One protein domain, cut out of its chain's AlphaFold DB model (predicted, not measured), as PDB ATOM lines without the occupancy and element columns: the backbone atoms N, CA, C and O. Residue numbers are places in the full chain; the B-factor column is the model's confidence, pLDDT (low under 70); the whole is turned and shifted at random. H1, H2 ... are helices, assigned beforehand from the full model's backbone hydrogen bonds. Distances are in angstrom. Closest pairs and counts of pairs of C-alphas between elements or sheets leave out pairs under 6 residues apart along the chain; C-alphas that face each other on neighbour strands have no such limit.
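This is residues 186 to 262 of the 357 residues of the protein "GMC_OxRdtase_N domain-containing protein" of Chloroflexi bacterium (UniProt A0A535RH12). With little regular structure, the model has two separate parts: H4 with the last residues at one end, and H1, H2, H3 and long loops at the other, bridged by the free stretch 236 to 241. The 77 printed residues hold four named helices, H1 to H4 in chain order, and no named strand; the class is all helix, with 27 residues in named elements. It is only just extended, close to loose, with radius of gyration of the C-alphas 17.4 A and spans of 45 by 37 by 21 A.

Find C-alpha 244 at (37.687, -50.534, 38.294); H4, residues 244 to 254, runs 15.0 A from there. H1, residues 199 to 206, starts at (26.940, -25.426, 13.559) and spans 10.0 A. H2 is residues 208 to 211, H3 231 to 234.

H4 is apart from H1, H2 and H3. H1 and H2 touch only at the corner, closest at the C-alphas of Glu 204 and Gly 210, 4.6 A. H1 and H3 are close but not clearly touching; their closest C-alphas, Leu 206 and Val 234, are 7.2 A apart. In H1 and H4 every O i to N i+4 pair is within hydrogen-bond range; H2 and H3 are too short for one.

The farthest C-alphas, Asn 196 and Ala 252, are 46.6 A apart. The printed part has no cut; the link H2 to H3 is long. Residues 260 to 262 are under pLDDT 70.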
ATOM      1  N   MET A 186      44.065 -20.181  24.886       94.69
ATOM      2  CA  MET A 186      44.277 -19.806  23.485       94.69
ATOM      3  C   MET A 186      42.977 -19.328  22.826       94.69
ATOM      4  O   MET A 186      43.014 -18.515  21.906       94.69
ATOM      5  N   GLY A 187      41.840 -19.873  23.255       94.31
ATOM      6  CA  GLY A 187      40.522 -19.533  22.741       94.31
ATOM      7  C   GLY A 187      39.849 -18.347  23.433       94.31
ATOM      8  O   GLY A 187      40.247 -17.900  24.506       94.31
ATOM      9  N   ALA A 188      38.764 -17.870  22.825       95.00
ATOM     10  CA  ALA A 188      37.932 -16.814  23.395       95.00
ATOM     11  C   ALA A 188      36.964 -17.344  24.472       95.00
ATOM     12  O   ALA A 188      36.714 -18.551  24.586       95.00
ATOM     13  N   TYR A 189      36.397 -16.424  25.255       96.00
ATOM     14  CA  TYR A 189      35.366 -16.730  26.242       96.00
ATOM     15  C   TYR A 189      33.953 -16.549  25.671       96.00
ATOM     16  O   TYR A 189      33.543 -15.435  25.320       96.00
ATOM     17  N   TYR A 190      33.198 -17.648  25.663       95.31
ATOM     18  CA  TYR A 190      31.787 -17.688  25.295       95.31
ATOM     19  C   TYR A 190      30.928 -18.162  26.468       95.31
ATOM     20  O   TYR A 190      31.362 -19.003  27.257       95.31
ATOM     21  N   ASN A 191      29.713 -17.633  26.572       93.88
ATOM     22  CA  ASN A 191      28.701 -18.070  27.529       93.88
ATOM     23  C   ASN A 191      27.374 -18.397  26.821       93.88
ATOM     24  O   ASN A 191      27.279 -18.419  25.594       93.88
ATOM     25  N   GLU A 192      26.330 -18.649  27.605       92.81
ATOM     26  CA  GLU A 192      24.999 -19.029  27.130       92.81
ATOM     27  C   GLU A 192      24.401 -18.028  26.133       92.81
ATOM     28  O   GLU A 192      23.640 -18.432  25.253       92.81
ATOM     29  N   ALA A 193      24.759 -16.744  26.238       93.69
ATOM     30  CA  ALA A 193      24.277 -15.705  25.335       93.69
ATOM     31  C   ALA A 193      24.876 -15.802  23.925       93.69
ATOM     32  O   ALA A 193      24.242 -15.359  22.965       93.69
ATOM     33  N   ASP A 194      26.057 -16.409  23.791       94.44
ATOM     34  CA  ASP A 194      26.749 -16.565  22.511       94.44
ATOM     35  C   ASP A 194      26.313 -17.837  21.756       94.44
ATOM     36  O   ASP A 194      26.411 -17.901  20.530       94.44
ATOM     37  N   PHE A 195      25.820 -18.865  22.460       93.31
ATOM     38  CA  PHE A 195      25.524 -20.185  21.885       93.31
ATOM     39  C   PHE A 195      24.227 -20.214  21.061       93.31
ATOM     40  O   PHE A 195      23.192 -20.732  21.479       93.31
ATOM     41  N   ASN A 196      24.313 -19.713  19.831       92.25
ATOM     42  CA  ASN A 196      23.216 -19.591  18.862       92.25
ATOM     43  C   ASN A 196      22.723 -20.911  18.228       92.25
ATOM     44  O   ASN A 196      21.819 -20.880  17.396       92.25
ATOM     45  N   GLN A 197      23.291 -22.060  18.610       91.25
ATOM     46  CA  GLN A 197      22.955 -23.391  18.073       91.25
ATOM     47  C   GLN A 197      23.161 -23.527  16.549       91.25
ATOM     48  O   GLN A 197      22.569 -24.404  15.915       91.25
ATOM     49  N   LEU A 198      24.009 -22.679  15.960       92.62
ATOM     50  CA  LEU A 198      24.406 -22.763  14.559       92.62
ATOM     51  C   LEU A 198      25.757 -23.464  14.440       92.62
ATOM     52  O   LEU A 198      26.756 -23.043  15.022       92.62
ATOM     53  N   GLU A 199      25.783 -24.537  13.656       90.81
ATOM     54  CA  GLU A 199      26.940 -25.426  13.559       90.81
ATOM     55  C   GLU A 199      28.166 -24.738  12.941       90.81
ATOM     56  O   GLU A 199      29.257 -24.835  13.495       90.81
ATOM     57  N   LEU A 200      27.999 -23.979  11.850       92.00
ATOM     58  CA  LEU A 200      29.121 -23.271  11.218       92.00
ATOM     59  C   LEU A 200      29.719 -22.202  12.136       92.00
ATOM     60  O   LEU A 200      30.940 -22.080  12.229       92.00
ATOM     61  N   TRP A 201      28.870 -21.472  12.870       93.06
ATOM     62  CA  TRP A 201      29.336 -20.525  13.882       93.06
ATOM     63  C   TRP A 201      30.120 -21.249  14.980       93.06
ATOM     64  O   TRP A 201      31.212 -20.808  15.339       93.06
ATOM     65  N   ALA A 202      29.602 -22.378  15.475       93.94
ATOM     66  CA  ALA A 202      30.261 -23.168  16.508       93.94
ATOM     67  C   ALA A 202      31.629 -23.674  16.039       93.94
ATOM     68  O   ALA A 202      32.610 -23.496  16.758       93.94
ATOM     69  N   TYR A 203      31.726 -24.228  14.827       91.69
ATOM     70  CA  TYR A 203      32.999 -24.610  14.217       91.69
ATOM     71  C   TYR A 203      33.981 -23.440  14.187       91.69
ATOM     72  O   TYR A 203      35.105 -23.564  14.675       91.69
ATOM     73  N   GLU A 204      33.540 -22.288  13.691       89.94
ATOM     74  CA  GLU A 204      34.379 -21.106  13.514       89.94
ATOM     75  C   GLU A 204      34.942 -20.536  14.831       89.94
ATOM     76  O   GLU A 204      36.091 -20.074  14.864       89.94
ATOM     77  N   HIS A 205      34.147 -20.579  15.901       93.38
ATOM     78  CA  HIS A 205      34.417 -19.870  17.155       93.38
ATOM     79  C   HIS A 205      34.888 -20.781  18.289       93.38
ATOM     80  O   HIS A 205      35.674 -20.350  19.132       93.38
ATOM     81  N   LEU A 206      34.405 -22.025  18.330       95.69
ATOM     82  CA  LEU A 206      34.604 -22.931  19.461       95.69
ATOM     83  C   LEU A 206      35.640 -24.016  19.191       95.69
ATOM     84  O   LEU A 206      36.145 -24.589  20.158       95.69
ATOM     85  N   TYR A 207      35.967 -24.308  17.928       94.06
ATOM     86  CA  TYR A 207      36.898 -25.375  17.569       94.06
ATOM     87  C   TYR A 207      38.248 -24.846  17.084       94.06
ATOM     88  O   TYR A 207      38.363 -23.853  16.363       94.06
ATOM     89  N   TYR A 208      39.300 -25.576  17.442       91.75
ATOM     90  CA  TYR A 208      40.648 -25.353  16.953       91.75
ATOM     91  C   TYR A 208      40.663 -25.394  15.424       91.75
ATOM     92  O   TYR A 208      40.243 -26.379  14.816       91.75
ATOM     93  N   LYS A 209      41.138 -24.305  14.807       87.00
ATOM     94  CA  LYS A 209      41.204 -24.133  13.345       87.00
ATOM     95  C   LYS A 209      39.876 -24.402  12.615       87.00
ATOM     96  O   LYS A 209      39.896 -24.885  11.490       87.00
ATOM     97  N   GLY A 210      38.726 -24.112  13.228       86.25
ATOM     98  CA  GLY A 210      37.435 -24.357  12.576       86.25
ATOM     99  C   GLY A 210      36.942 -25.807  12.668       86.25
ATOM    100  O   GLY A 210      35.956 -26.148  12.034       86.25
ATOM    101  N   GLY A 211      37.630 -26.676  13.421       83.00
ATOM    102  CA  GLY A 211      37.206 -28.049  13.722       83.00
ATOM    103  C   GLY A 211      37.437 -29.089  12.634       83.00
ATOM    104  O   GLY A 211      37.111 -30.250  12.854       83.00
ATOM    105  N   LEU A 212      38.056 -28.725  11.510       79.38
ATOM    106  CA  LEU A 212      38.451 -29.687  10.480       79.38
ATOM    107  C   LEU A 212      39.951 -29.698  10.111       79.38
ATOM    108  O   LEU A 212      40.266 -29.949   8.949       79.38
ATOM    109  N   PRO A 213      40.919 -29.446  11.021       81.50
ATOM    110  CA  PRO A 213      42.322 -29.630  10.673       81.50
ATOM    111  C   PRO A 213      42.634 -31.129  10.494       81.50
ATOM    112  O   PRO A 213      42.457 -31.903  11.444       81.50
ATOM    113  N   PRO A 214      43.116 -31.554   9.313       79.31
ATOM    114  CA  PRO A 214      43.566 -32.922   9.116       79.31
ATOM    115  C   PRO A 214      44.949 -33.150   9.748       79.31
ATOM    116  O   PRO A 214      45.698 -32.210  10.031       79.31
ATOM    117  N   THR A 215      45.315 -34.416   9.936       82.31
ATOM    118  CA  THR A 215      46.700 -34.842  10.150       82.31
ATOM    119  C   THR A 215      47.553 -34.509   8.929       82.31
ATOM    120  O   THR A 215      47.039 -34.273   7.837       82.31
ATOM    121  N   SER A 216      48.879 -34.494   9.089       77.81
ATOM    122  CA  SER A 216      49.811 -34.145   8.003       77.81
ATOM    123  C   SER A 216      49.694 -35.042   6.767       77.81
ATOM    124  O   SER A 216      50.113 -34.644   5.690       77.81
ATOM    125  N   ASP A 217      49.162 -36.251   6.933       73.44
ATOM    126  CA  ASP A 217      48.910 -37.235   5.880       73.44
ATOM    127  C   ASP A 217      47.434 -37.290   5.432       73.44
ATOM    128  O   ASP A 217      47.082 -38.134   4.614       73.44
ATOM    129  N   GLY A 218      46.563 -36.430   5.973       72.81
ATOM    130  CA  GLY A 218      45.156 -36.321   5.575       72.81
ATOM    131  C   GLY A 218      44.212 -37.396   6.128       72.81
ATOM    132  O   GLY A 218      43.010 -37.301   5.907       72.81
ATOM    133  N   ASN A 219      44.713 -38.402   6.852       75.25
ATOM    134  CA  ASN A 219      43.921 -39.587   7.213       75.25
ATOM    135  C   ASN A 219      42.967 -39.391   8.403       75.25
ATOM    136  O   ASN A 219      42.005 -40.147   8.550       75.25
ATOM    137  N   VAL A 220      43.235 -38.427   9.286       83.94
ATOM    138  CA  VAL A 220      42.424 -38.176  10.487       83.94
ATOM    139  C   VAL A 220      42.150 -36.688  10.621       83.94
ATOM    140  O   VAL A 220      43.057 -35.876  10.491       83.94
ATOM    141  N   VAL A 221      40.914 -36.324  10.947       84.00
ATOM    142  CA  VAL A 221      40.531 -34.946  11.270       84.00
ATOM    143  C   VAL A 221      40.410 -34.784  12.783       84.00
ATOM    144  O   VAL A 221      39.792 -35.611  13.454       84.00
ATOM    145  N   LEU A 222      41.004 -33.721  13.331       87.31
ATOM    146  CA  LEU A 222      40.978 -33.447  14.767       87.31
ATOM    147  C   LEU A 222      39.851 -32.475  15.142       87.31
ATOM    148  O   LEU A 222      39.901 -31.293  14.817       87.31
ATOM    149  N   LEU A 223      38.905 -32.953  15.949       90.88
ATOM    150  CA  LEU A 223      37.908 -32.118  16.621       90.88
ATOM    151  C   LEU A 223      38.393 -31.766  18.031       90.88
ATOM    152  O   LEU A 223      38.270 -32.563  18.960       90.88
ATOM    153  N   ALA A 224      38.948 -30.565  18.192       92.75
ATOM    154  CA  ALA A 224      39.409 -30.055  19.481       92.75
ATOM    155  C   ALA A 224      38.762 -28.701  19.791       92.75
ATOM    156  O   ALA A 224      38.702 -27.838  18.921       92.75
ATOM    157  N   GLY A 225      38.295 -28.507  21.026       95.12
ATOM    158  CA  GLY A 225      37.774 -27.215  21.479       95.12
ATOM    159  C   GLY A 225      38.896 -26.193  21.687       95.12
ATOM    160  O   GLY A 225      39.938 -26.527  22.244       95.12
ATOM    161  N   SER A 226      38.665 -24.958  21.255       95.75
ATOM    162  CA  SER A 226      39.562 -23.802  21.362       95.75
ATOM    163  C   SER A 226      38.783 -22.595  21.887       95.75
ATOM    164  O   SER A 226      38.546 -21.621  21.177       95.75
ATOM    165  N   ASN A 227      38.340 -22.697  23.134       96.62
ATOM    166  CA  ASN A 227      37.555 -21.703  23.860       96.62
ATOM    167  C   ASN A 227      37.793 -21.892  25.366       96.62
ATOM    168  O   ASN A 227      38.332 -22.924  25.774       96.62
ATOM    169  N   LEU A 228      37.362 -20.938  26.193       96.19
ATOM    170  CA  LEU A 228      37.357 -21.128  27.643       96.19
ATOM    171  C   LEU A 228      36.492 -22.349  28.024       96.19
ATOM    172  O   LEU A 228      35.295 -22.364  27.756       96.19
ATOM    173  N   GLY A 229      37.095 -23.366  28.649       94.81
ATOM    174  CA  GLY A 229      36.478 -24.680  28.911       94.81
ATOM    175  C   GLY A 229      36.877 -25.774  27.904       94.81
ATOM    176  O   GLY A 229      36.738 -26.976  28.171       94.81
ATOM    177  N   GLY A 230      37.469 -25.393  26.773       95.38
ATOM    178  CA  GLY A 230      38.079 -26.279  25.786       95.38
ATOM    179  C   GLY A 230      37.122 -27.348  25.257       95.38
ATOM    180  O   GLY A 230      35.975 -27.082  24.905       95.38
ATOM    181  N   GLY A 231      37.597 -28.595  25.202       93.38
ATOM    182  CA  GLY A 231      36.802 -29.726  24.714       93.38
ATOM    183  C   GLY A 231      35.524 -29.993  25.518       93.38
ATOM    184  O   GLY A 231      34.598 -30.582  24.977       93.38
ATOM    185  N   SER A 232      35.440 -29.554  26.779       92.38
ATOM    186  CA  SER A 232      34.236 -29.766  27.595       92.38
ATOM    187  C   SER A 232      33.045 -28.909  27.155       92.38
ATOM    188  O   SER A 232      31.911 -29.332  27.340       92.38
ATOM    189  N   THR A 233      33.296 -27.776  26.492       93.19
ATOM    190  CA  THR A 233      32.262 -26.897  25.925       93.19
ATOM    191  C   THR A 233      31.612 -27.487  24.667       93.19
ATOM    192  O   THR A 233      30.478 -27.157  24.342       93.19
ATOM    193  N   VAL A 234      32.321 -28.365  23.946       92.00
ATOM    194  CA  VAL A 234      31.931 -28.847  22.604       92.00
ATOM    195  C   VAL A 234      31.722 -30.366  22.515       92.00
ATOM    196  O   VAL A 234      31.566 -30.911  21.423       92.00
ATOM    197  N   ASN A 235      31.770 -31.089  23.639       89.62
ATOM    198  CA  ASN A 235      31.652 -32.550  23.644       89.62
ATOM    199  C   ASN A 235      30.195 -33.052  23.680       89.62
ATOM    200  O   ASN A 235      29.234 -32.307  23.841       89.62
ATOM    201  N   TRP A 236      30.042 -34.378  23.612       87.00
ATOM    202  CA  TRP A 236      28.750 -35.073  23.696       87.00
ATOM    203  C   TRP A 236      28.217 -35.239  25.138       87.00
ATOM    204  O   TRP A 236      27.393 -36.115  25.395       87.00
ATOM    205  N   MET A 237      28.736 -34.485  26.120       85.69
ATOM    206  CA  MET A 237      28.338 -34.523  27.545       85.69
ATOM    207  C   MET A 237      28.259 -35.927  28.183       85.69
ATOM    208  O   MET A 237      27.586 -36.140  29.192       85.69
ATOM    209  N   THR A 238      28.925 -36.920  27.596       84.31
ATOM    210  CA  THR A 238      28.862 -38.301  28.068       84.31
ATOM    211  C   THR A 238      29.895 -38.513  29.157       84.31
ATOM    212  O   THR A 238      31.094 -38.449  28.900       84.31
ATOM    213  N   CYS A 239      29.423 -38.816  30.362       83.94
ATOM    214  CA  CYS A 239      30.278 -39.058  31.514       83.94
ATOM    215  C   CYS A 239      30.012 -40.460  32.058       83.94
ATOM    216  O   CYS A 239      28.898 -40.765  32.475       83.94
ATOM    217  N   PHE A 240      31.037 -41.309  32.085       83.19
ATOM    218  CA  PHE A 240      30.976 -42.621  32.721       83.19
ATOM    219  C   PHE A 240      32.156 -42.785  33.674       83.19
ATOM    220  O   PHE A 240      33.259 -42.348  33.345       83.19
ATOM    221  N   PRO A 241      31.961 -43.436  34.831       82.06
ATOM    222  CA  PRO A 241      33.078 -43.752  35.702       82.06
ATOM    223  C   PRO A 241      34.040 -44.712  34.992       82.06
ATOM    224  O   PRO A 241      33.623 -45.695  34.370       82.06
ATOM    225  N   THR A 242      35.341 -44.456  35.123       87.12
ATOM    226  CA  THR A 242      36.380 -45.376  34.647       87.12
ATOM    227  C   THR A 242      36.219 -46.732  35.333       87.12
ATOM    228  O   THR A 242      36.091 -46.814  36.558       87.12
ATOM    229  N   ARG A 243      36.231 -47.816  34.548       89.06
ATOM    230  CA  ARG A 243      36.029 -49.177  35.067       89.06
ATOM    231  C   ARG A 243      37.093 -49.518  36.125       89.06
ATOM    232  O   ARG A 243      38.267 -49.234  35.887       89.06
ATOM    233  N   PRO A 244      36.732 -50.194  37.236       89.06
ATOM    234  CA  PRO A 244      37.687 -50.534  38.294       89.06
ATOM    235  C   PRO A 244      38.923 -51.295  37.804       89.06
ATOM    236  O   PRO A 244      40.023 -51.007  38.254       89.06
ATOM    237  N   ALA A 245      38.756 -52.208  36.840       91.38
ATOM    238  CA  ALA A 245      39.862 -52.977  36.270       91.38
ATOM    239  C   ALA A 245      40.928 -52.088  35.600       91.38
ATOM    240  O   ALA A 245      42.111 -52.301  35.822       91.38
ATOM    241  N   VAL A 246      40.511 -51.050  34.863       92.44
ATOM    242  CA  VAL A 246      41.432 -50.103  34.202       92.44
ATOM    243  C   VAL A 246      42.215 -49.294  35.242       92.44
ATOM    244  O   VAL A 246      43.411 -49.080  35.106       92.44
ATOM    245  N   ARG A 247      41.554 -48.876  36.327       89.31
ATOM    246  CA  ARG A 247      42.215 -48.155  37.429       89.31
ATOM    247  C   ARG A 247      43.212 -49.047  38.178       89.31
ATOM    248  O   ARG A 247      44.282 -48.584  38.553       89.31
ATOM    249  N   ALA A 248      42.871 -50.320  38.382       90.38
ATOM    250  CA  ALA A 248      43.771 -51.291  38.999       90.38
ATOM    251  C   ALA A 248      45.022 -51.535  38.141       90.38
ATOM    252  O   ALA A 248      46.124 -51.557  38.680       90.38
ATOM    253  N   GLU A 249      44.856 -51.648  36.820       93.44
ATOM    254  CA  GLU A 249      45.957 -51.739  35.852       93.44
ATOM    255  C   GLU A 249      46.885 -50.520  35.947       93.44
ATOM    256  O   GLU A 249      48.090 -50.675  36.124       93.44
ATOM    257  N   TRP A 250      46.341 -49.297  35.948       94.50
ATOM    258  CA  TRP A 250      47.141 -48.072  36.085       94.50
ATOM    259  C   TRP A 250      47.959 -48.012  37.377       94.50
ATOM    260  O   TRP A 250      49.109 -47.567  37.364       94.50
ATOM    261  N   ALA A 251      47.387 -48.450  38.498       92.12
ATOM    262  CA  ALA A 251      48.117 -48.507  39.757       92.12
ATOM    263  C   ALA A 251      49.211 -49.584  39.738       92.12
ATOM    264  O   ALA A 251      50.349 -49.293  40.094       92.12
ATOM    265  N   ALA A 252      48.881 -50.801  39.297       93.56
ATOM    266  CA  ALA A 252      49.790 -51.943  39.349       93.56
ATOM    267  C   ALA A 252      50.939 -51.851  38.333       93.56
ATOM    268  O   ALA A 252      52.064 -52.233  38.646       93.56
ATOM    269  N   GLU A 253      50.666 -51.356  37.125       96.19
ATOM    270  CA  GLU A 253      51.617 -51.387  36.007       96.19
ATOM    271  C   GLU A 253      52.293 -50.036  35.742       96.19
ATOM    272  O   GLU A 253      53.371 -49.990  35.144       96.19
ATOM    273  N   HIS A 254      51.691 -48.928  36.190       93.31
ATOM    274  CA  HIS A 254      52.177 -47.573  35.901       93.31
ATOM    275  C   HIS A 254      52.411 -46.709  37.150       93.31
ATOM    276  O   HIS A 254      52.709 -45.523  37.019       93.31
ATOM    277  N   GLY A 255      52.293 -47.278  38.357       90.00
ATOM    278  CA  GLY A 255      52.577 -46.579  39.618       90.00
ATOM    279  C   GLY A 255      51.583 -45.466  39.963       90.00
ATOM    280  O   GLY A 255      51.860 -44.624  40.816       90.00
ATOM    281  N   LEU A 256      50.413 -45.433  39.315       87.69
ATOM    282  CA  LEU A 256      49.374 -44.430  39.560       87.69
ATOM    283  C   LEU A 256      48.490 -44.841  40.746       87.69
ATOM    284  O   LEU A 256      47.276 -44.990  40.608       87.69
ATOM    285  N   GLU A 257      49.081 -45.034  41.924       81.19
ATOM    286  CA  GLU A 257      48.399 -45.565  43.120       81.19
ATOM    287  C   GLU A 257      47.180 -44.722  43.538       81.19
ATOM    288  O   GLU A 257      46.123 -45.263  43.883       81.19
ATOM    289  N   ALA A 258      47.273 -43.394  43.380       74.12
ATOM    290  CA  ALA A 258      46.185 -42.444  43.634       74.12
ATOM    291  C   ALA A 258      44.920 -42.715  42.793       74.12
ATOM    292  O   ALA A 258      43.826 -42.283  43.159       74.12
ATOM    293  N   SER A 259      45.042 -43.466  41.691       71.81
ATOM    294  CA  SER A 259      43.915 -43.844  40.839       71.81
ATOM    295  C   SER A 259      43.026 -44.932  41.443       71.81
ATOM    296  O   SER A 259      41.925 -45.120  40.940       71.81
ATOM    297  N   THR A 260      43.428 -45.621  42.519       69.25
ATOM    298  CA  THR A 260      42.627 -46.685  43.168       69.25
ATOM    299  C   THR A 260      41.954 -46.257  44.477       69.25
ATOM    300  O   THR A 260      41.000 -46.903  44.908       69.25
ATOM    301  N   GLY A 261      42.374 -45.136  45.075       61.09
ATOM    302  CA  GLY A 261      41.889 -44.666  46.378       61.09
ATOM    303  C   GLY A 261      40.439 -44.138  46.400       61.09
ATOM    304  O   GLY A 261      39.877 -43.811  45.351       61.09
ATOM    305  N   PRO A 262      39.823 -43.982  47.587       53.88
ATOM    306  CA  PRO A 262      38.422 -43.557  47.756       53.88
ATOM    307  C   PRO A 262      38.106 -42.169  47.162       53.88
ATOM    308  O   PRO A 262      36.987 -41.925  46.703       53.88
TER     309      PRO A 262